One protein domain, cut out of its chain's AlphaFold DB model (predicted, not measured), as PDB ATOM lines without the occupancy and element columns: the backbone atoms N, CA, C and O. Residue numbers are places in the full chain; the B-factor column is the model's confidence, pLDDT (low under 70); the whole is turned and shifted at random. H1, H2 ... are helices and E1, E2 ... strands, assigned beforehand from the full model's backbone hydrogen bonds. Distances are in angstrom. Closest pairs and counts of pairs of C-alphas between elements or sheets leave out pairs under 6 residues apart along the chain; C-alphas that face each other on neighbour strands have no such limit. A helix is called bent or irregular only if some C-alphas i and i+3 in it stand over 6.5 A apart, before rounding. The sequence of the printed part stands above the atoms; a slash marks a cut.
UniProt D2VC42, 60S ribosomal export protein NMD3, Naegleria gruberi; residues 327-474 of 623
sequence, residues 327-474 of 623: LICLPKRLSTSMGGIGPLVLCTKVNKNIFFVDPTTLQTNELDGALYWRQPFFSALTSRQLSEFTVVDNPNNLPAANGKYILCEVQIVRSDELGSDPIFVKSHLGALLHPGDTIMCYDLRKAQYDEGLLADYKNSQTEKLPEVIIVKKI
ATOM      1  N   LEU A 327      30.205 -54.383  23.901       92.38
ATOM      2  CA  LEU A 327      29.250 -53.581  24.656       92.38
ATOM      3  C   LEU A 327      27.981 -54.390  24.892       92.38
ATOM      4  O   LEU A 327      27.363 -54.898  23.956       92.38
ATOM      5  N   ILE A 328      27.560 -54.473  26.146       91.88
ATOM      6  CA  ILE A 328      26.425 -55.281  26.577       91.88
ATOM      7  C   ILE A 328      25.412 -54.377  27.266       91.88
ATOM      8  O   ILE A 328      25.759 -53.583  28.137       91.88
ATOM      9  N   CYS A 329      24.143 -54.544  26.904       90.00
ATOM     10  CA  CYS A 329      23.030 -53.983  27.656       90.00
ATOM     11  C   CYS A 329      22.484 -55.064  28.591       90.00
ATOM     12  O   CYS A 329      21.906 -56.052  28.132       90.00
ATOM     13  N   LEU A 330      22.695 -54.911  29.899       89.62
ATOM     14  CA  LEU A 330      22.237 -55.906  30.866       89.62
ATOM     15  C   LEU A 330      20.713 -55.834  31.030       89.62
ATOM     16  O   LEU A 330      20.166 -54.738  31.159       89.62
ATOM     17  N   PRO A 331      20.003 -56.970  31.128       89.06
ATOM     18  CA  PRO A 331      18.598 -56.964  31.521       89.06
ATOM     19  C   PRO A 331      18.410 -56.332  32.908       89.06
ATOM     20  O   PRO A 331      19.151 -56.647  33.841       89.06
ATOM     21  N   LYS A 332      17.370 -55.508  33.093       85.94
ATOM     22  CA  LYS A 332      17.137 -54.744  34.339       85.94
ATOM     23  C   LYS A 332      17.092 -55.600  35.607       85.94
ATOM     24  O   LYS A 332      17.608 -55.211  36.653       85.94
ATOM     25  N   ARG A 333      16.505 -56.797  35.511       87.88
ATOM     26  CA  ARG A 333      16.466 -57.766  36.621       87.88
ATOM     27  C   ARG A 333      17.866 -58.230  37.019       87.88
ATOM     28  O   ARG A 333      18.165 -58.295  38.208       87.88
ATOM     29  N   LEU A 334      18.708 -58.517  36.026       88.94
ATOM     30  CA  LEU A 334      20.078 -58.968  36.237       88.94
ATOM     31  C   LEU A 334      20.933 -57.832  36.808       88.94
ATOM     32  O   LEU A 334      21.552 -58.018  37.848       88.94
ATOM     33  N   SER A 335      20.859 -56.639  36.212       88.88
ATOM     34  CA  SER A 335      21.505 -55.415  36.713       88.88
ATOM     35  C   SER A 335      21.182 -55.160  38.191       88.88
ATOM     36  O   SER A 335      22.090 -55.057  39.015       88.88
ATOM     37  N   THR A 336      19.897 -55.184  38.565       89.19
ATOM     38  CA  THR A 336      19.459 -54.972  39.959       89.19
ATOM     39  C   THR A 336      20.012 -56.044  40.902       89.19
ATOM     40  O   THR A 336      20.455 -55.728  42.002       89.19
ATOM     41  N   SER A 337      20.028 -57.315  40.476       89.06
ATOM     42  CA  SER A 337      20.602 -58.409  41.276       89.06
ATOM     43  C   SER A 337      22.121 -58.298  41.446       89.06
ATOM     44  O   SER A 337      22.667 -58.740  42.451       89.06
ATOM     45  N   MET A 338      22.786 -57.655  40.487       88.06
ATOM     46  CA  MET A 338      24.230 -57.441  40.421       88.06
ATOM     47  C   MET A 338      24.643 -56.084  41.021       88.06
ATOM     48  O   MET A 338      25.639 -55.493  40.612       88.06
ATOM     49  N   GLY A 339      23.880 -55.569  41.991       86.44
ATOM     50  CA  GLY A 339      24.209 -54.323  42.693       86.44
ATOM     51  C   GLY A 339      23.829 -53.040  41.948       86.44
ATOM     52  O   GLY A 339      24.273 -51.969  42.339       86.44
ATOM     53  N   GLY A 340      22.997 -53.139  40.905       86.06
ATOM     54  CA  GLY A 340      22.539 -51.989  40.122       86.06
ATOM     55  C   GLY A 340      23.533 -51.518  39.058       86.06
ATOM     56  O   GLY A 340      23.479 -50.359  38.671       86.06
ATOM     57  N   ILE A 341      24.430 -52.392  38.593       88.88
ATOM     58  CA  ILE A 341      25.403 -52.080  37.534       88.88
ATOM     59  C   ILE A 341      24.721 -51.923  36.162       88.88
ATOM     60  O   ILE A 341      23.858 -52.730  35.803       88.88
ATOM     61  N   GLY A 342      25.142 -50.948  35.354       77.00
ATOM     62  CA  GLY A 342      24.611 -50.720  34.004       77.00
ATOM     63  C   GLY A 342      23.615 -49.554  33.937       77.00
ATOM     64  O   GLY A 342      23.504 -48.808  34.900       77.00
ATOM     65  N   PRO A 343      22.910 -49.358  32.803       83.25
ATOM     66  CA  PRO A 343      22.481 -50.384  31.841       83.25
ATOM     67  C   PRO A 343      23.547 -50.900  30.871       83.25
ATOM     68  O   PRO A 343      23.485 -52.065  30.472       83.25
ATOM     69  N   LEU A 344      24.507 -50.054  30.489       89.44
ATOM     70  CA  LEU A 344      25.544 -50.379  29.509       89.44
ATOM     71  C   LEU A 344      26.845 -50.756  30.214       89.44
ATOM     72  O   LEU A 344      27.380 -49.979  30.998       89.44
ATOM     73  N   VAL A 345      27.363 -51.942  29.912       92.75
ATOM     74  CA  VAL A 345      28.605 -52.462  30.492       92.75
ATOM     75  C   VAL A 345      29.521 -53.000  29.401       92.75
ATOM     76  O   VAL A 345      29.060 -53.495  28.372       92.75
ATOM     77  N   LEU A 346      30.829 -52.925  29.635       94.25
ATOM     78  CA  LEU A 346      31.843 -53.523  28.774       94.25
ATOM     79  C   LEU A 346      32.261 -54.884  29.319       94.25
ATOM     80  O   LEU A 346      32.500 -55.042  30.520       94.25
ATOM     81  N   CYS A 347      32.397 -55.863  28.430       93.50
ATOM     82  CA  CYS A 347      32.989 -57.146  28.775       93.50
ATOM     83  C   CYS A 347      34.518 -57.031  28.821       93.50
ATOM     84  O   CYS A 347      35.161 -56.747  27.810       93.50
ATOM     85  N   THR A 348      35.123 -57.278  29.981       90.62
ATOM     86  CA  THR A 348      36.588 -57.208  30.139       90.62
ATOM     87  C   THR A 348      37.269 -58.554  30.007       90.62
ATOM     88  O   THR A 348      38.397 -58.621  29.528       90.62
ATOM     89  N   LYS A 349      36.616 -59.634  30.438       88.94
ATOM     90  CA  LYS A 349      37.198 -60.977  30.415       88.94
ATOM     91  C   LYS A 349      36.107 -62.030  30.333       88.94
ATOM     92  O   LYS A 349      35.113 -61.959  31.051       88.94
ATOM     93  N   VAL A 350      36.344 -63.048  29.512       89.44
ATOM     94  CA  VAL A 350      35.462 -64.210  29.377       89.44
ATOM     95  C   VAL A 350      36.256 -65.457  29.751       89.44
ATOM     96  O   VAL A 350      37.133 -65.884  29.007       89.44
ATOM     97  N   ASN A 351      35.969 -66.028  30.921       89.38
ATOM     98  CA  ASN A 351      36.445 -67.356  31.322       89.38
ATOM     99  C   ASN A 351      35.212 -68.248  31.598       89.38
ATOM    100  O   ASN A 351      34.184 -68.133  30.923       89.38
ATOM    101  N   LYS A 352      35.275 -69.097  32.632       90.31
ATOM    102  CA  LYS A 352      34.106 -69.742  33.254       90.31
ATOM    103  C   LYS A 352      33.068 -68.736  33.774       90.31
ATOM    104  O   LYS A 352      31.875 -69.012  33.703       90.31
ATOM    105  N   ASN A 353      33.541 -67.584  34.250       92.81
ATOM    106  CA  ASN A 353      32.718 -66.426  34.584       92.81
ATOM    107  C   ASN A 353      32.984 -65.315  33.563       92.81
ATOM    108  O   ASN A 353      34.097 -65.198  33.031       92.81
ATOM    109  N   ILE A 354      31.967 -64.498  33.312       93.00
ATOM    110  CA  ILE A 354      32.023 -63.323  32.446       93.00
ATOM    111  C   ILE A 354      32.176 -62.090  33.338       93.00
ATOM    112  O   ILE A 354      31.383 -61.890  34.253       93.00
ATOM    113  N   PHE A 355      33.196 -61.275  33.083       93.19
ATOM    114  CA  PHE A 355      33.508 -60.089  33.877       93.19
ATOM    115  C   PHE A 355      33.085 -58.822  33.143       93.19
ATOM    116  O   PHE A 355      33.441 -58.610  31.979       93.19
ATOM    117  N   PHE A 356      32.371 -57.954  33.854       93.62
ATOM    118  CA  PHE A 356      31.856 -56.690  33.348       93.62
ATOM    119  C   PHE A 356      32.478 -55.509  34.078       93.62
ATOM    120  O   PHE A 356      32.765 -55.590  35.273       93.62
ATOM    121  N   VAL A 357      32.631 -54.404  33.355       93.31
ATOM    122  CA  VAL A 357      33.007 -53.103  33.906       93.31
ATOM    123  C   VAL A 357      32.071 -52.047  33.340       93.31
ATOM    124  O   VAL A 357      31.863 -51.977  32.129       93.31
ATOM    125  N   ASP A 358      31.511 -51.221  34.214       92.50
ATOM    126  CA  ASP A 358      30.831 -50.000  33.804       92.50
ATOM    127  C   ASP A 358      31.879 -48.888  33.589       92.50
ATOM    128  O   ASP A 358      32.557 -48.487  34.543       92.50
ATOM    129  N   PRO A 359      32.036 -48.373  32.355       90.31
ATOM    130  CA  PRO A 359      33.042 -47.363  32.032       90.31
ATOM    131  C   PRO A 359      32.794 -46.006  32.711       90.31
ATOM    132  O   PRO A 359      33.713 -45.192  32.777       90.31
ATOM    133  N   THR A 360      31.575 -45.749  33.201       88.88
ATOM    134  CA  THR A 360      31.179 -44.458  33.783       88.88
ATOM    135  C   THR A 360      31.276 -44.424  35.306       88.88
ATOM    136  O   THR A 360      31.633 -43.388  35.871       88.88
ATOM    137  N   THR A 361      30.976 -45.546  35.968       88.44
ATOM    138  CA  THR A 361      30.981 -45.665  37.437       88.44
ATOM    139  C   THR A 361      32.173 -46.447  37.981       88.44
ATOM    140  O   THR A 361      32.408 -46.422  39.189       88.44
ATOM    141  N   LEU A 362      32.935 -47.124  37.113       90.44
ATOM    142  CA  LEU A 362      34.033 -48.028  37.471       90.44
ATOM    143  C   LEU A 362      33.596 -49.262  38.284       90.44
ATOM    144  O   LEU A 362      34.434 -49.972  38.846       90.44
ATOM    145  N   GLN A 363      32.290 -49.534  38.363       90.56
ATOM    146  CA  GLN A 363      31.785 -50.734  39.018       90.56
ATOM    147  C   GLN A 363      32.135 -51.969  38.195       90.56
ATOM    148  O   GLN A 363      31.963 -52.002  36.977       90.56
ATOM    149  N   THR A 364      32.614 -53.001  38.881       91.94
ATOM    150  CA  THR A 364      33.021 -54.265  38.269       91.94
ATOM    151  C   THR A 364      32.207 -55.393  38.861       91.94
ATOM    152  O   THR A 364      32.036 -55.444  40.079       91.94
ATOM    153  N   ASN A 365      31.724 -56.307  38.029       93.19
ATOM    154  CA  ASN A 365      30.955 -57.446  38.512       93.19
ATOM    155  C   ASN A 365      31.224 -58.698  37.672       93.19
ATOM    156  O   ASN A 365      31.650 -58.603  36.520       93.19
ATOM    157  N   GLU A 366      30.986 -59.870  38.251       92.88
ATOM    158  CA  GLU A 366      31.162 -61.164  37.606       92.88
ATOM    159  C   GLU A 366      29.831 -61.906  37.476       92.88
ATOM    160  O   GLU A 366      28.975 -61.874  38.359       92.88
ATOM    161  N   LEU A 367      29.655 -62.596  36.355       92.94
ATOM    162  CA  LEU A 367      28.502 -63.436  36.080       92.94
ATOM    163  C   LEU A 367      28.964 -64.865  35.834       92.94
ATOM    164  O   LEU A 367      29.726 -65.132  34.906       92.94
ATOM    165  N   ASP A 368      28.470 -65.789  36.651       93.00
ATOM    166  CA  ASP A 368      28.719 -67.214  36.462       93.00
ATOM    167  C   ASP A 368      28.088 -67.722  35.154       93.00
ATOM    168  O   ASP A 368      26.953 -67.373  34.802       93.00
ATOM    169  N   GLY A 369      28.807 -68.595  34.447       90.31
ATOM    170  CA  GLY A 369      28.361 -69.149  33.172       90.31
ATOM    171  C   GLY A 369      27.030 -69.903  33.275       90.31
ATOM    172  O   GLY A 369      26.214 -69.838  32.354       90.31
ATOM    173  N   ALA A 370      26.745 -70.574  34.400       89.38
ATOM    174  CA  ALA A 370      25.470 -71.272  34.571       89.38
ATOM    175  C   ALA A 370      24.293 -70.297  34.740       89.38
ATOM    176  O   ALA A 370      23.195 -70.580  34.256       89.38
ATOM    177  N   LEU A 371      24.512 -69.145  35.386       91.69
ATOM    178  CA  LEU A 371      23.511 -68.080  35.488       91.69
ATOM    179  C   LEU A 371      23.254 -67.421  34.131       91.69
ATOM    180  O   LEU A 371      22.091 -67.225  33.775       91.69
ATOM    181  N   TYR A 372      24.306 -67.171  33.344       93.19
ATOM    182  CA  TYR A 372      24.175 -66.649  31.981       93.19
ATOM    183  C   TYR A 372      23.242 -67.521  31.124       93.19
ATOM    184  O   TYR A 372      22.301 -67.022  30.513       93.19
ATOM    185  N   TRP A 373      23.418 -68.845  31.141       92.19
ATOM    186  CA  TRP A 373      22.605 -69.749  30.319       92.19
ATOM    187  C   TRP A 373      21.148 -69.916  30.777       92.19
ATOM    188  O   TRP A 373      20.342 -70.452  30.009       92.19
ATOM    189  N   ARG A 374      20.781 -69.458  31.984       91.62
ATOM    190  CA  ARG A 374      19.375 -69.390  32.428       91.62
ATOM    191  C   ARG A 374      18.628 -68.230  31.776       91.62
ATOM    192  O   ARG A 374      17.449 -68.372  31.473       91.62
ATOM    193  N   GLN A 375      19.314 -67.109  31.560       89.19
ATOM    194  CA  GLN A 375      18.774 -65.933  30.889       89.19
ATOM    195  C   GLN A 375      19.826 -65.382  29.911       89.19
ATOM    196  O   GLN A 375      20.491 -64.392  30.222       89.19
ATOM    197  N   PRO A 376      20.007 -66.033  28.745       90.88
ATOM    198  CA  PRO A 376      21.023 -65.628  27.787       90.88
ATOM    199  C   PRO A 376      20.674 -64.268  27.178       90.88
ATOM    200  O   PRO A 376      19.518 -63.989  26.859       90.88
ATOM    201  N   PHE A 377      21.696 -63.444  26.990       89.88
ATOM    202  CA  PHE A 377      21.625 -62.159  26.302       89.88
ATOM    203  C   PHE A 377      22.813 -62.027  25.345       89.88
ATOM    204  O   PHE A 377      23.821 -62.722  25.498       89.88
ATOM    205  N   PHE A 378      22.690 -61.145  24.357       89.12
ATOM    206  CA  PHE A 378      23.697 -60.929  23.319       89.12
ATOM    207  C   PHE A 378      24.388 -59.572  23.500       89.12
ATOM    208  O   PHE A 378      23.880 -58.698  24.207       89.12
ATOM    209  N   SER A 379      25.545 -59.395  22.862       89.62
ATOM    210  CA  SER A 379      26.207 -58.092  22.763       89.62
ATOM    211  C   SER A 379      25.314 -57.090  22.024       89.62
ATOM    212  O   SER A 379      24.766 -57.417  20.972       89.62
ATOM    213  N   ALA A 380      25.205 -55.867  22.540       89.12
ATOM    214  CA  ALA A 380      24.529 -54.763  21.862       89.12
ATOM    215  C   ALA A 380      25.362 -54.242  20.684       89.12
ATOM    216  O   ALA A 380      24.818 -53.998  19.610       89.12
ATOM    217  N   LEU A 381      26.677 -54.104  20.886       89.81
ATOM    218  CA  LEU A 381      27.648 -53.777  19.842       89.81
ATOM    219  C   LEU A 381      28.870 -54.685  19.984       89.81
ATOM    220  O   LEU A 381      29.316 -54.974  21.095       89.81
ATOM    221  N   THR A 382      29.418 -55.109  18.851       88.88
ATOM    222  CA  THR A 382      30.589 -55.998  18.787       88.88
ATOM    223  C   THR A 382      31.857 -55.188  18.529       88.88
ATOM    224  O   THR A 382      31.803 -54.100  17.951       88.88
ATOM    225  N   SER A 383      33.028 -55.709  18.901       86.50
ATOM    226  CA  SER A 383      34.343 -55.066  18.666       86.50
ATOM    227  C   SER A 383      34.601 -54.556  17.228       86.50
ATOM    228  O   SER A 383      35.393 -53.641  17.021       86.50
ATOM    229  N   ARG A 384      33.905 -55.082  16.210       86.00
ATOM    230  CA  ARG A 384      34.019 -54.635  14.804       86.00
ATOM    231  C   ARG A 384      33.438 -53.249  14.519       86.00
ATOM    232  O   ARG A 384      33.803 -52.653  13.512       86.00
ATOM    233  N   GLN A 385      32.530 -52.764  15.362       88.94
ATOM    234  CA  GLN A 385      31.870 -51.461  15.208       88.94
ATOM    235  C   GLN A 385      32.602 -50.339  15.958       88.94
ATOM    236  O   GLN A 385      32.095 -49.221  16.046       88.94
ATOM    237  N   LEU A 386      33.775 -50.632  16.519       90.81
ATOM    238  CA  LEU A 386      34.613 -49.631  17.157       90.81
ATOM    239  C   LEU A 386      35.137 -48.631  16.114       90.81
ATOM    240  O   LEU A 386      35.504 -49.003  15.000       90.81
ATOM    241  N   SER A 387      35.208 -47.365  16.511       91.81
ATOM    242  CA  SER A 387      35.697 -46.252  15.693       91.81
ATOM    243  C   SER A 387      36.859 -45.535  16.375       91.81
ATOM    244  O   SER A 387      36.944 -45.525  17.604       91.81
ATOM    245  N   GLU A 388      37.763 -44.974  15.576       93.75
ATOM    246  CA  GLU A 388      38.981 -44.322  16.059       93.75
ATOM    247  C   GLU A 388      38.703 -42.877  16.501       93.75
ATOM    248  O   GLU A 388      38.047 -42.094  15.806       93.75
ATOM    249  N   PHE A 389      39.209 -42.538  17.683       94.56
ATOM    250  CA  PHE A 389      39.205 -41.196  18.256       94.56
ATOM    251  C   PHE A 389      40.618 -40.836  18.719       94.56
ATOM    252  O   PHE A 389      41.418 -41.717  19.030       94.56
ATOM    253  N   THR A 390      40.895 -39.543  18.816       93.88
ATOM    254  CA  THR A 390      42.145 -38.993  19.338       93.88
ATOM    255  C   THR A 390      41.867 -38.227  20.624       93.88
ATOM    256  O   THR A 390      40.908 -37.453  20.708       93.88
ATOM    257  N   VAL A 391      42.709 -38.441  21.633       93.88
ATOM    258  CA  VAL A 391      42.675 -37.693  22.893       93.88
ATOM    259  C   VAL A 391      43.262 -36.301  22.664       93.88
ATOM    260  O   VAL A 391      44.372 -36.176  22.151       93.88
ATOM    261  N   VAL A 392      42.526 -35.250  23.027       91.56
ATOM    262  CA  VAL A 392      42.949 -33.858  22.788       91.56
ATOM    263  C   VAL A 392      43.697 -33.278  23.980       91.56
ATOM    264  O   VAL A 392      44.749 -32.668  23.809       91.56
ATOM    265  N   ASP A 393      43.147 -33.462  25.177       88.94
ATOM    266  CA  ASP A 393      43.646 -32.857  26.412       88.94
ATOM    267  C   ASP A 393      43.969 -33.931  27.455       88.94
ATOM    268  O   ASP A 393      43.565 -35.092  27.329       88.94
ATOM    269  N   ASN A 394      44.711 -33.545  28.490       87.94
ATOM    270  CA  ASN A 394      45.142 -34.453  29.536       87.94
ATOM    271  C   ASN A 394      43.927 -34.968  30.325       87.94
ATOM    272  O   ASN A 394      43.104 -34.160  30.767       87.94
ATOM    273  N   PRO A 395      43.795 -36.290  30.531       87.56
ATOM    274  CA  PRO A 395      42.668 -36.841  31.268       87.56
ATOM    275  C   PRO A 395      42.629 -36.291  32.697       87.56
ATOM    276  O   PRO A 395      43.621 -36.301  33.429       87.56
ATOM    277  N   ASN A 396      41.451 -35.836  33.118       90.62
ATOM    278  CA  ASN A 396      41.216 -35.399  34.485       90.62
ATOM    279  C   ASN A 396      40.860 -36.610  35.354       90.62
ATOM    280  O   ASN A 396      39.718 -37.081  35.343       90.62
ATOM    281  N   ASN A 397      41.844 -37.146  36.076       88.62
ATOM    282  CA  ASN A 397      41.664 -38.322  36.926       88.62
ATOM    283  C   ASN A 397      40.768 -38.017  38.136       88.62
ATOM    284  O   ASN A 397      41.025 -37.113  38.932       88.62
ATOM    285  N   LEU A 398      39.718 -38.817  38.285       88.31
ATOM    286  CA  LEU A 398      38.776 -38.793  39.395       88.31
ATOM    287  C   LEU A 398      39.261 -39.732  40.518       88.31
ATOM    288  O   LEU A 398      40.018 -40.668  40.268       88.31
ATOM    289  N   PRO A 399      38.816 -39.532  41.772       85.50
ATOM    290  CA  PRO A 399      39.314 -40.298  42.921       85.50
ATOM    291  C   PRO A 399      38.921 -41.786  42.926       85.50
ATOM    292  O   PRO A 399      39.419 -42.543  43.757       85.50
ATOM    293  N   ALA A 400      38.018 -42.222  42.043       87.50
ATOM    294  CA  ALA A 400      37.616 -43.619  41.948       87.50
ATOM    295  C   ALA A 400      38.666 -44.428  41.168       87.50
ATOM    296  O   ALA A 400      38.881 -44.198  39.978       87.50
ATOM    297  N   ALA A 401      39.282 -45.402  41.836       86.25
ATOM    298  CA  ALA A 401      40.225 -46.343  41.243       86.25
ATOM    299  C   ALA A 401      39.875 -47.776  41.661       86.25
ATOM    300  O   ALA A 401      39.476 -48.021  42.801       86.25
ATOM    301  N   ASN A 402      40.031 -48.722  40.739       85.31
ATOM    302  CA  ASN A 402      39.792 -50.142  40.964       85.31
ATOM    303  C   ASN A 402      40.856 -50.967  40.225       85.31
ATOM    304  O   ASN A 402      40.767 -51.201  39.015       85.31
ATOM    305  N   GLY A 403      41.894 -51.376  40.958       84.56
ATOM    306  CA  GLY A 403      43.033 -52.105  40.402       84.56
ATOM    307  C   GLY A 403      43.755 -51.293  39.326       84.56
ATOM    308  O   GLY A 403      44.283 -50.221  39.609       84.56
ATOM    309  N   LYS A 404      43.765 -51.809  38.091       84.38
ATOM    310  CA  LYS A 404      44.385 -51.158  36.922       84.38
ATOM    311  C   LYS A 404      43.554 -50.022  36.319       84.38
ATOM    312  O   LYS A 404      44.055 -49.290  35.472       84.38
ATOM    313  N   TYR A 405      42.288 -49.897  36.712       90.25
ATOM    314  CA  TYR A 405      41.380 -48.904  36.157       90.25
ATOM    315  C   TYR A 405      41.300 -47.676  37.061       90.25
ATOM    316  O   TYR A 405      41.123 -47.790  38.274       90.25
ATOM    317  N   ILE A 406      41.403 -46.497  36.452       92.31
ATOM    318  CA  ILE A 406      41.255 -45.200  37.115       92.31
ATOM    319  C   ILE A 406      40.182 -44.443  36.350       92.31
ATOM    320  O   ILE A 406      40.268 -44.303  35.127       92.31
ATOM    321  N   LEU A 407      39.156 -43.987  37.063       93.38
ATOM    322  CA  LEU A 407      38.100 -43.199  36.455       93.38
ATOM    323  C   LEU A 407      38.658 -41.822  36.085       93.38
ATOM    324  O   LEU A 407      39.311 -41.175  36.896       93.38
ATOM    325  N   CYS A 408      38.382 -41.355  34.878       93.62
ATOM    326  CA  CYS A 408      38.829 -40.060  34.387       93.62
ATOM    327  C   CYS A 408      37.770 -39.417  33.496       93.62
ATOM    328  O   CYS A 408      36.894 -40.098  32.961       93.62
ATOM    329  N   GLU A 409      37.860 -38.103  33.333       94.12
ATOM    330  CA  GLU A 409      37.118 -37.346  32.330       94.12
ATOM    331  C   GLU A 409      38.088 -36.864  31.251       94.12
ATOM    332  O   GLU A 409      39.114 -36.258  31.558       94.12
ATOM    333  N   VAL A 410      37.789 -37.180  29.992       93.81
ATOM    334  CA  VAL A 410      38.699 -36.977  28.858       93.81
ATOM    335  C   VAL A 410      37.984 -36.231  27.745       93.81
ATOM    336  O   VAL A 410      36.813 -36.498  27.465       93.81
ATOM    337  N   GLN A 411      38.706 -35.317  27.099       93.94
ATOM    338  CA  GLN A 411      38.265 -34.655  25.877       93.94
ATOM    339  C   GLN A 411      38.763 -35.429  24.661       93.94
ATOM    340  O   GLN A 411      39.971 -35.607  24.479       93.94
ATOM    341  N   ILE A 412      37.828 -35.877  23.829       93.88
ATOM    342  CA  ILE A 412      38.126 -36.685  22.648       93.88
ATOM    343  C   ILE A 412      37.526 -36.064  21.392       93.88
ATOM    344  O   ILE A 412      36.451 -35.463  21.425       93.88
ATOM    345  N   VAL A 413      38.212 -36.250  20.271       94.06
ATOM    346  CA  VAL A 413      37.748 -35.861  18.935       94.06
ATOM    347  C   VAL A 413      37.843 -37.075  18.027       94.06
ATOM    348  O   VAL A 413      38.743 -37.898  18.169       94.06
ATOM    349  N   ARG A 414      36.893 -37.237  17.108       92.31
ATOM    350  CA  ARG A 414      36.921 -38.361  16.169       92.31
ATOM    351  C   ARG A 414      38.089 -38.194  15.199       92.31
ATOM    352  O   ARG A 414      38.252 -37.106  14.651       92.31
ATOM    353  N   SER A 415      38.854 -39.253  14.937       89.69
ATOM    354  CA  SER A 415      40.081 -39.154  14.127       89.69
ATOM    355  C   SER A 415      39.816 -38.667  12.695       89.69
ATOM    356  O   SER A 415      40.623 -37.932  12.134       89.69
ATOM    357  N   ASP A 416      38.650 -38.998  12.128       88.69
ATOM    358  CA  ASP A 416      38.228 -38.528  10.798       88.69
ATOM    359  C   ASP A 416      37.825 -37.039  10.761       88.69
ATOM    360  O   ASP A 416      37.737 -36.443   9.690       88.69
ATOM    361  N   GLU A 417      37.500 -36.449  11.913       85.44
ATOM    362  CA  GLU A 417      36.891 -35.117  12.049       85.44
ATOM    363  C   GLU A 417      37.753 -34.235  12.970       85.44
ATOM    364  O   GLU A 417      37.249 -33.561  13.874       85.44
ATOM    365  N   LEU A 418      39.071 -34.262  12.736       75.69
ATOM    366  CA  LEU A 418      40.083 -33.504  13.473       75.69
ATOM    367  C   LEU A 418      39.896 -31.992  13.225       75.69
ATOM    368  O   LEU A 418      40.412 -31.426  12.264       75.69
ATOM    369  N   GLY A 419      39.071 -31.351  14.051       75.69
ATOM    370  CA  GLY A 419      38.619 -29.964  13.878       75.69
ATOM    371  C   GLY A 419      37.171 -29.718  14.315       75.69
ATOM    372  O   GLY A 419      36.744 -28.568  14.374       75.69
ATOM    373  N   SER A 420      36.424 -30.782  14.615       84.69
ATOM    374  CA  SER A 420      35.138 -30.699  15.317       84.69
ATOM    375  C   SER A 420      35.314 -30.354  16.803       84.69
ATOM    376  O   SER A 420      36.406 -30.495  17.359       84.69
ATOM    377  N   ASP A 421      34.233 -29.894  17.442       86.94
ATOM    378  CA  ASP A 421      34.235 -29.591  18.874       86.94
ATOM    379  C   ASP A 421      34.535 -30.858  19.705       86.94
ATOM    380  O   ASP A 421      33.969 -31.925  19.429       86.94
ATOM    381  N   PRO A 422      35.400 -30.766  20.733       89.06
ATOM    382  CA  PRO A 422      35.756 -31.908  21.564       89.06
ATOM    383  C   PRO A 422      34.571 -32.387  22.408       89.06
ATOM    384  O   PRO A 422      33.787 -31.598  22.938       89.06
ATOM    385  N   ILE A 423      34.468 -33.706  22.568       91.00
ATOM    386  CA  ILE A 423      33.421 -34.366  23.350       91.00
ATOM    387  C   ILE A 423      34.008 -34.765  24.703       91.00
ATOM    388  O   ILE A 423      35.062 -35.399  24.763       91.00
ATOM    389  N   PHE A 424      33.307 -34.428  25.786       91.88
ATOM    390  CA  PHE A 424      33.672 -34.838  27.141       91.88
ATOM    391  C   PHE A 424      33.096 -36.216  27.454       91.88
ATOM    392  O   PHE A 424      31.885 -36.429  27.369       91.88
ATOM    393  N   VAL A 425      33.964 -37.154  27.827       92.25
ATOM    394  CA  VAL A 425      33.583 -38.542  28.101       92.25
ATOM    395  C   VAL A 425      34.251 -39.029  29.378       92.25
ATOM    396  O   VAL A 425      35.439 -38.800  29.602       92.25
ATOM    397  N   LYS A 426      33.491 -39.748  30.209       92.31
ATOM    398  CA  LYS A 426      34.043 -40.481  31.353       92.31
ATOM    399  C   LYS A 426      34.588 -41.832  30.905       92.31
ATOM    400  O   LYS A 426      33.926 -42.545  30.154       92.31
ATOM    401  N   SER A 427      35.772 -42.188  31.385       92.81
ATOM    402  CA  SER A 427      36.449 -43.431  31.030       92.81
ATOM    403  C   SER A 427      37.122 -44.082  32.225       92.81
ATOM    404  O   SER A 427      37.579 -43.414  33.147       92.81
ATOM    405  N   HIS A 428      37.233 -45.402  32.160       92.06
ATOM    406  CA  HIS A 428      37.924 -46.252  33.122       92.06
ATOM    407  C   HIS A 428      39.441 -46.373  32.848       92.06
ATOM    408  O   HIS A 428      40.162 -47.004  33.621       92.06
ATOM    409  N   LEU A 429      39.934 -45.784  31.748       92.00
ATOM    410  CA  LEU A 429      41.320 -45.897  31.272       92.00
ATOM    411  C   LEU A 429      42.219 -44.709  31.671       92.00
ATOM    412  O   LEU A 429      43.193 -44.425  30.981       92.00
ATOM    413  N   GLY A 430      41.941 -44.014  32.776       89.38
ATOM    414  CA  GLY A 430      42.670 -42.791  33.154       89.38
ATOM    415  C   GLY A 430      44.172 -42.964  33.383       89.38
ATOM    416  O   GLY A 430      44.936 -42.032  33.169       89.38
ATOM    417  N   ALA A 431      44.611 -44.167  33.758       88.06
ATOM    418  CA  ALA A 431      46.029 -44.481  33.938       88.06
ATOM    419  C   ALA A 431      46.808 -44.641  32.618       88.06
ATOM    420  O   ALA A 431      48.031 -44.608  32.637       88.06
ATOM    421  N   LEU A 432      46.112 -44.894  31.503       88.94
ATOM    422  CA  LEU A 432      46.712 -45.306  30.226       88.94
ATOM    423  C   LEU A 432      46.678 -44.214  29.153       88.94
ATOM    424  O   LEU A 432      47.397 -44.321  28.161       88.94
ATOM    425  N   LEU A 433      45.788 -43.231  29.307       91.94
ATOM    426  CA  LEU A 433      45.529 -42.214  28.297       91.94
ATOM    427  C   LEU A 433      46.433 -40.997  28.495       91.94
ATOM    428  O   LEU A 433      46.512 -40.443  29.587       91.94
ATOM    429  N   HIS A 434      47.031 -40.540  27.405       91.69
ATOM    430  CA  HIS A 434      47.784 -39.300  27.300       91.69
ATOM    431  C   HIS A 434      47.260 -38.457  26.122       91.69
ATOM    432  O   HIS A 434      46.634 -38.990  25.197       91.69
ATOM    433  N   PRO A 435      47.486 -37.131  26.128       91.88
ATOM    434  CA  PRO A 435      47.164 -36.275  24.989       91.88
ATOM    435  C   PRO A 435      47.842 -36.759  23.702       91.88
ATOM    436  O   PRO A 435      49.032 -37.059  23.698       91.88
ATOM    437  N   GLY A 436      47.097 -36.804  22.597       89.69
ATOM    438  CA  GLY A 436      47.582 -37.275  21.297       89.69
ATOM    439  C   GLY A 436      47.436 -38.780  21.058       89.69
ATOM    440  O   GLY A 436      47.632 -39.230  19.927       89.69
ATOM    441  N   ASP A 437      47.034 -39.557  22.066       91.81
ATOM    442  CA  ASP A 437      46.790 -40.989  21.906       91.81
ATOM    443  C   ASP A 437      45.596 -41.280  20.997       91.81
ATOM    444  O   ASP A 437      44.569 -40.599  21.037       91.81
ATOM    445  N   THR A 438      45.702 -42.365  20.225       92.81
ATOM    446  CA  THR A 438      44.576 -42.913  19.461       92.81
ATOM    447  C   THR A 438      43.862 -43.987  20.279       92.81
ATOM    448  O   THR A 438      44.484 -44.890  20.836       92.81
ATOM    449  N   ILE A 439      42.538 -43.914  20.342       94.31
ATOM    450  CA  ILE A 439      41.677 -44.798  21.130       94.31
ATOM    451  C   ILE A 439      40.542 -45.359  20.268       94.31
ATOM    452  O   ILE A 439      40.059 -44.710  19.343       94.31
ATOM    453  N   MET A 440      40.079 -46.564  20.596       93.50
ATOM    454  CA  MET A 440      38.878 -47.162  20.012       93.50
ATOM    455  C   MET A 440      37.671 -46.903  20.907       93.50
ATOM    456  O   MET A 440      37.677 -47.253  22.094       93.50
ATOM    457  N   CYS A 441      36.610 -46.358  20.314       94.06
ATOM    458  CA  CYS A 441      35.377 -46.019  21.012       94.06
ATOM    459  C   CYS A 441      34.129 -46.521  20.281       94.06
ATOM    460  O   CYS A 441      34.094 -46.601  19.047       94.06
ATOM    461  N   TYR A 442      33.075 -46.782  21.051       93.69
ATOM    462  CA  TYR A 442      31.716 -46.910  20.536       93.69
ATOM    463  C   TYR A 442      31.057 -45.531  20.480       93.69
ATOM    464  O   TYR A 442      30.842 -44.917  21.523       93.69
ATOM    465  N   ASP A 443      30.721 -45.058  19.280       91.81
ATOM    466  CA  ASP A 443      29.932 -43.835  19.084       91.81
ATOM    467  C   ASP A 443      28.439 -44.186  19.053       91.81
ATOM    468  O   ASP A 443      27.905 -44.609  18.024       91.81
ATOM    469  N   LEU A 444      27.752 -44.023  20.187       87.81
ATOM    470  CA  LEU A 444      26.342 -44.400  20.339       87.81
ATOM    471  C   LEU A 444      25.387 -43.475  19.576       87.81
ATOM    472  O   LEU A 444      24.221 -43.817  19.402       87.81
ATOM    473  N   ARG A 445      25.870 -42.329  19.083       86.25
ATOM    474  CA  ARG A 445      25.083 -41.397  18.261       86.25
ATOM    475  C   ARG A 445      24.940 -41.887  16.823       86.25
ATOM    476  O   ARG A 445      23.941 -41.598  16.173       86.25
ATOM    477  N   LYS A 446      25.960 -42.593  16.322       84.50
ATOM    478  CA  LYS A 446      26.007 -43.146  14.958       84.50
ATOM    479  C   LYS A 446      25.707 -44.648  14.932       84.50
ATOM    480  O   LYS A 446      25.309 -45.164  13.890       84.50
ATOM    481  N   ALA A 447      25.915 -45.353  16.044       83.06
ATOM    482  CA  ALA A 447      25.699 -46.789  16.125       83.06
ATOM    483  C   ALA A 447      24.211 -47.149  16.035       83.06
ATOM    484  O   ALA A 447      23.370 -46.592  16.736       83.06
ATOM    485  N   GLN A 448      23.905 -48.143  15.205       79.50
ATOM    486  CA  GLN A 448      22.587 -48.759  15.147       79.50
ATOM    487  C   GLN A 448      22.566 -49.961  16.094       79.50
ATOM    488  O   GLN A 448      23.287 -50.934  15.879       79.50
ATOM    489  N   TYR A 449      21.736 -49.890  17.130       77.75
ATOM    490  CA  TYR A 449      21.477 -50.985  18.062       77.75
ATOM    491  C   TYR A 449      19.969 -51.180  18.227       77.75
ATOM    492  O   TYR A 449      19.175 -50.294  17.909       77.75
ATOM    493  N   ASP A 450      19.568 -52.359  18.700       78.12
ATOM    494  CA  ASP A 450      18.159 -52.657  18.938       78.12
ATOM    495  C   ASP A 450      17.627 -51.810  20.105       78.12
ATOM    496  O   ASP A 450      18.025 -51.977  21.262       78.12
ATOM    497  N   GLU A 451      16.715 -50.884  19.803       67.00
ATOM    498  CA  GLU A 451      16.089 -50.020  20.802       67.00
ATOM    499  C   GLU A 451      15.284 -50.800  21.852       67.00
ATOM    500  O   GLU A 451      15.076 -50.289  22.960       67.00
ATOM    501  N   GLY A 452      14.853 -52.029  21.538       70.00
ATOM    502  CA  GLY A 452      14.155 -52.910  22.470       70.00
ATOM    503  C   GLY A 452      14.988 -53.263  23.704       70.00
ATOM    504  O   GLY A 452      14.431 -53.409  24.791       70.00
ATOM    505  N   LEU A 453      16.320 -53.304  23.582       70.44
ATOM    506  CA  LEU A 453      17.232 -53.624  24.691       70.44
ATOM    507  C   LEU A 453      17.233 -52.553  25.788       70.44
ATOM    508  O   LEU A 453      17.404 -52.858  26.968       70.44
ATOM    509  N   LEU A 454      17.018 -51.295  25.403       72.19
ATOM    510  CA  LEU A 454      17.012 -50.145  26.306       72.19
ATOM    511  C   LEU A 454      15.596 -49.725  26.719       72.19
ATOM    512  O   LEU A 454      15.447 -48.863  27.587       72.19
ATOM    513  N   ALA A 455      14.550 -50.331  26.148       69.31
ATOM    514  CA  ALA A 455      13.156 -50.002  26.446       69.31
ATOM    515  C   ALA A 455      12.818 -50.143  27.943       69.31
ATOM    516  O   ALA A 455      12.157 -49.271  28.512       69.31
ATOM    517  N   ASP A 456      13.356 -51.170  28.607       69.31
ATOM    518  CA  ASP A 456      13.187 -51.402  30.050       69.31
ATOM    519  C   ASP A 456      13.780 -50.276  30.920       69.31
ATOM    520  O   ASP A 456      13.345 -50.050  32.059       69.31
ATOM    521  N   TYR A 457      14.761 -49.548  30.377       71.81
ATOM    522  CA  TYR A 457      15.435 -48.433  31.033       71.81
ATOM    523  C   TYR A 457      14.839 -47.073  30.650       71.81
ATOM    524  O   TYR A 457      14.810 -46.194  31.503       71.81
ATOM    525  N   LYS A 458      14.249 -46.916  29.451       63.56
ATOM    526  CA  LYS A 458      13.589 -45.667  28.997       63.56
ATOM    527  C   LYS A 458      12.463 -45.191  29.932       63.56
ATOM    528  O   LYS A 458      12.262 -43.991  30.083       63.56
ATOM    529  N   ASN A 459      11.765 -46.111  30.603       59.53
ATOM    530  CA  ASN A 459      10.719 -45.781  31.588       59.53
ATOM    531  C   ASN A 459      11.274 -45.330  32.955       59.53
ATOM    532  O   ASN A 459      10.518 -44.895  33.822       59.53
ATOM    533  N   SER A 460      12.585 -45.461  33.166       59.00
ATOM    534  CA  SER A 460      13.289 -45.111  34.401       59.00
ATOM    535  C   SER A 460      14.007 -43.787  34.142       59.00
ATOM    536  O   SER A 460      15.064 -43.749  33.528       59.00
ATOM    537  N   GLN A 461      13.382 -42.684  34.530       47.47
ATOM    538  CA  GLN A 461      13.663 -41.315  34.081       47.47
ATOM    539  C   GLN A 461      15.011 -40.703  34.547       47.47
ATOM    540  O   GLN A 461      15.091 -39.485  34.695       47.47
ATOM    541  N   THR A 462      16.062 -41.492  34.807       50.09
ATOM    542  CA  THR A 462      17.144 -41.051  35.711       50.09
ATOM    543  C   THR A 462      18.583 -41.168  35.198       50.09
ATOM    544  O   THR A 462      19.468 -40.646  35.867       50.09
ATOM    545  N   GLU A 463      18.875 -41.731  34.022       56.59
ATOM    546  CA  GLU A 463      20.271 -41.795  33.542       56.59
ATOM    547  C   GLU A 463      20.391 -41.395  32.069       56.59
ATOM    548  O   GLU A 463      19.869 -42.053  31.170       56.59
ATOM    549  N   LYS A 464      21.081 -40.273  31.815       69.50
ATOM    550  CA  LYS A 464      21.541 -39.923  30.467       69.50
ATOM    551  C   LYS A 464      22.562 -40.974  30.043       69.50
ATOM    552  O   LYS A 464      23.608 -41.089  30.678       69.50
ATOM    553  N   LEU A 465      22.259 -41.716  28.981       77.38
ATOM    554  CA  LEU A 465      23.221 -42.631  28.374       77.38
ATOM    555  C   LEU A 465      24.453 -41.843  27.899       77.38
ATOM    556  O   LEU A 465      24.291 -40.722  27.401       77.38
ATOM    557  N   PRO A 466      25.668 -42.398  28.043       85.38
ATOM    558  CA  PRO A 466      26.860 -41.774  27.488       85.38
ATOM    559  C   PRO A 466      26.733 -41.674  25.962       85.38
ATOM    560  O   PRO A 466      26.170 -42.555  25.320       85.38
ATOM    561  N   GLU A 467      27.260 -40.603  25.370       87.75
ATOM    562  CA  GLU A 467      27.265 -40.449  23.907       87.75
ATOM    563  C   GLU A 467      28.324 -41.333  23.244       87.75
ATOM    564  O   GLU A 467      28.113 -41.882  22.163       87.75
ATOM    565  N   VAL A 468      29.472 -41.465  23.905       91.94
ATOM    566  CA  VAL A 468      30.618 -42.233  23.432       91.94
ATOM    567  C   VAL A 468      31.171 -43.040  24.600       91.94
ATOM    568  O   VAL A 468      31.219 -42.554  25.729       91.94
ATOM    569  N   ILE A 469      31.576 -44.279  24.334       93.56
ATOM    570  CA  ILE A 469      32.204 -45.160  25.322       93.56
ATOM    571  C   ILE A 469      33.600 -45.529  24.834       93.56
ATOM    572  O   ILE A 469      33.749 -46.114  23.761       93.56
ATOM    573  N   ILE A 470      34.614 -45.210  25.636       94.56
ATOM    574  CA  ILE A 470      36.011 -45.563  25.365       94.56
ATOM    575  C   ILE A 470      36.246 -47.015  25.792       94.56
ATOM    576  O   ILE A 470      35.909 -47.389  26.917       94.56
ATOM    577  N   VAL A 471      36.834 -47.824  24.906       93.44
ATOM    578  CA  VAL A 471      37.044 -49.264  25.138       93.44
ATOM    579  C   VAL A 471      38.514 -49.611  25.310       93.44
ATOM    580  O   VAL A 471      38.864 -50.302  26.263       93.44
ATOM    581  N   LYS A 472      39.384 -49.131  24.413       91.19
ATOM    582  CA  LYS A 472      40.828 -49.391  24.487       91.19
ATOM    583  C   LYS A 472      41.668 -48.307  23.828       91.19
ATOM    584  O   LYS A 472      41.192 -47.612  22.934       91.19
ATOM    585  N   LYS A 473      42.934 -48.225  24.232       91.88
ATOM    586  CA  LYS A 473      43.985 -47.475  23.534       91.88
ATOM    587  C   LYS A 473      44.521 -48.307  22.366       91.88
ATOM    588  O   LYS A 473      44.608 -49.526  22.471       91.88
ATOM    589  N   ILE A 474      44.840 -47.655  21.253       89.75
ATOM    590  CA  ILE A 474      45.523 -48.268  20.115       89.75
ATOM    591  C   ILE A 474      46.992 -47.889  20.200       89.75
ATOM    592  O   ILE A 474      47.334 -46.710  20.227       89.75
TER     593      ILE A 474
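What this domain is: This is residues 327 to 474 of the 623 residues of the protein "60S ribosomal export protein NMD3" of Naegleria gruberi (UniProt D2VC42). Two lobes sit side by side along the longest axis: one is a small, nearly closed barrel made by E5, E7, E8, E9 and E10, with E6 paired along the first part of E7, and the other is a strongly twisted sheet of four strands, E1 to E4, with the short helices H1, H2 and H3 around it. The chain builds the sheet first, crosses over to the barrel, and leaves it once more for H3 beside the sheet before E10 completes the barrel. The printed part has 148 residues with three named helices and ten named strands, in the order E1 H1 E2 E3 E4 H2 E5 E6 E7 E8 E9 H3 E10, and its class is mixed, helices and strands. The four-strand sheet has the order E1 - E2 - E3 - E4, all antiparallel, and the six-strand sheet is branched, with antiparallel pairs. The whole is compact, with a radius of gyration of the C-alphas of 15.4 A and spans of 46 by 32 by 30 A.

How they stand to each other: Start at E1, residues 327 to 329, an edge strand antiparallel to E2, residues 344 to 350; N 328 and O 345 are 2.9 A apart, within hydrogen-bond range. E2, E3, residues 353 to 357, and E4, residues 364 to 368, form a meander, each strand the antiparallel neighbour of the one before; look at N 348 and O 355, 2.9 A, and at N 354 and O 367, 2.8 A. H1, residues 332 to 337, is only just on this sheet, with 5 pairs of C-alphas within 10 A, and only grazes it with residues 334 to 335. H2, residues 369 to 374, only grazes it with residues 369 to 372. Next come E5, residues 387 to 391, E6, residues 396 to 402, E7, residues 405 to 414, and E8, residues 423 to 427. E6, E7 and E8 form a second meander. E7 bends by 73 degrees at residue 408; E5 and E6 lie on one side of it and E8 on the other side. Across these pairs find N 390 and O 413, 2.8 A, N 398 and O 407, 2.8 A, and N 410 and O 425, 2.9 A. E9, residues 438 to 443, is antiparallel to E5, with N 389 and O 439 2.9 A apart, and to E10, residues 468 to 474, with N 440 and O 472 2.8 A apart. The closest C-alphas of E8 and E10, those of Ser 427 and Ile 470, are 6.1 A apart. Between the two sheets, the closest C-alphas of E2 and E10, Leu 346 and Val 471, are 7.6 A apart. H3, residues 452 to 458, is close to H1 but not clearly touching it: the closest C-alphas, Lys 332 and Asp 456, are 6.7 A apart. In H1 and H2 every O i to N i+4 pair is within hydrogen-bond range; in H3 it is 1 of 3, beside 3 of 4 O i to N i+3 pairs.

Where its parts are: Find C-alpha 327 at (29.250, -53.581, 24.656), where E1 begins. E2 measures 17.0 A from first to last C-alpha, E6 16.2 A and E10 16.4 A. The longest strand, E7, runs 23.0 A from C-alpha 405 at (41.380, -48.904, 36.157). H3 is irregular, with C-alphas 453 and 456 7.1 A apart. E10 ends at C-alpha 474, (45.523, -48.268, 20.115).

The domain as a whole: The two C-alphas farthest apart, those of Ala 370 and Gly 419, are 48.0 A apart. The printed part has no cut. The link from H2 to E5, residues 375 to 386, is long. The mean pLDDT of the printed part is 87.2; look for values under 70 at residue 451, residues 455 to 456 and residues 458 to 464.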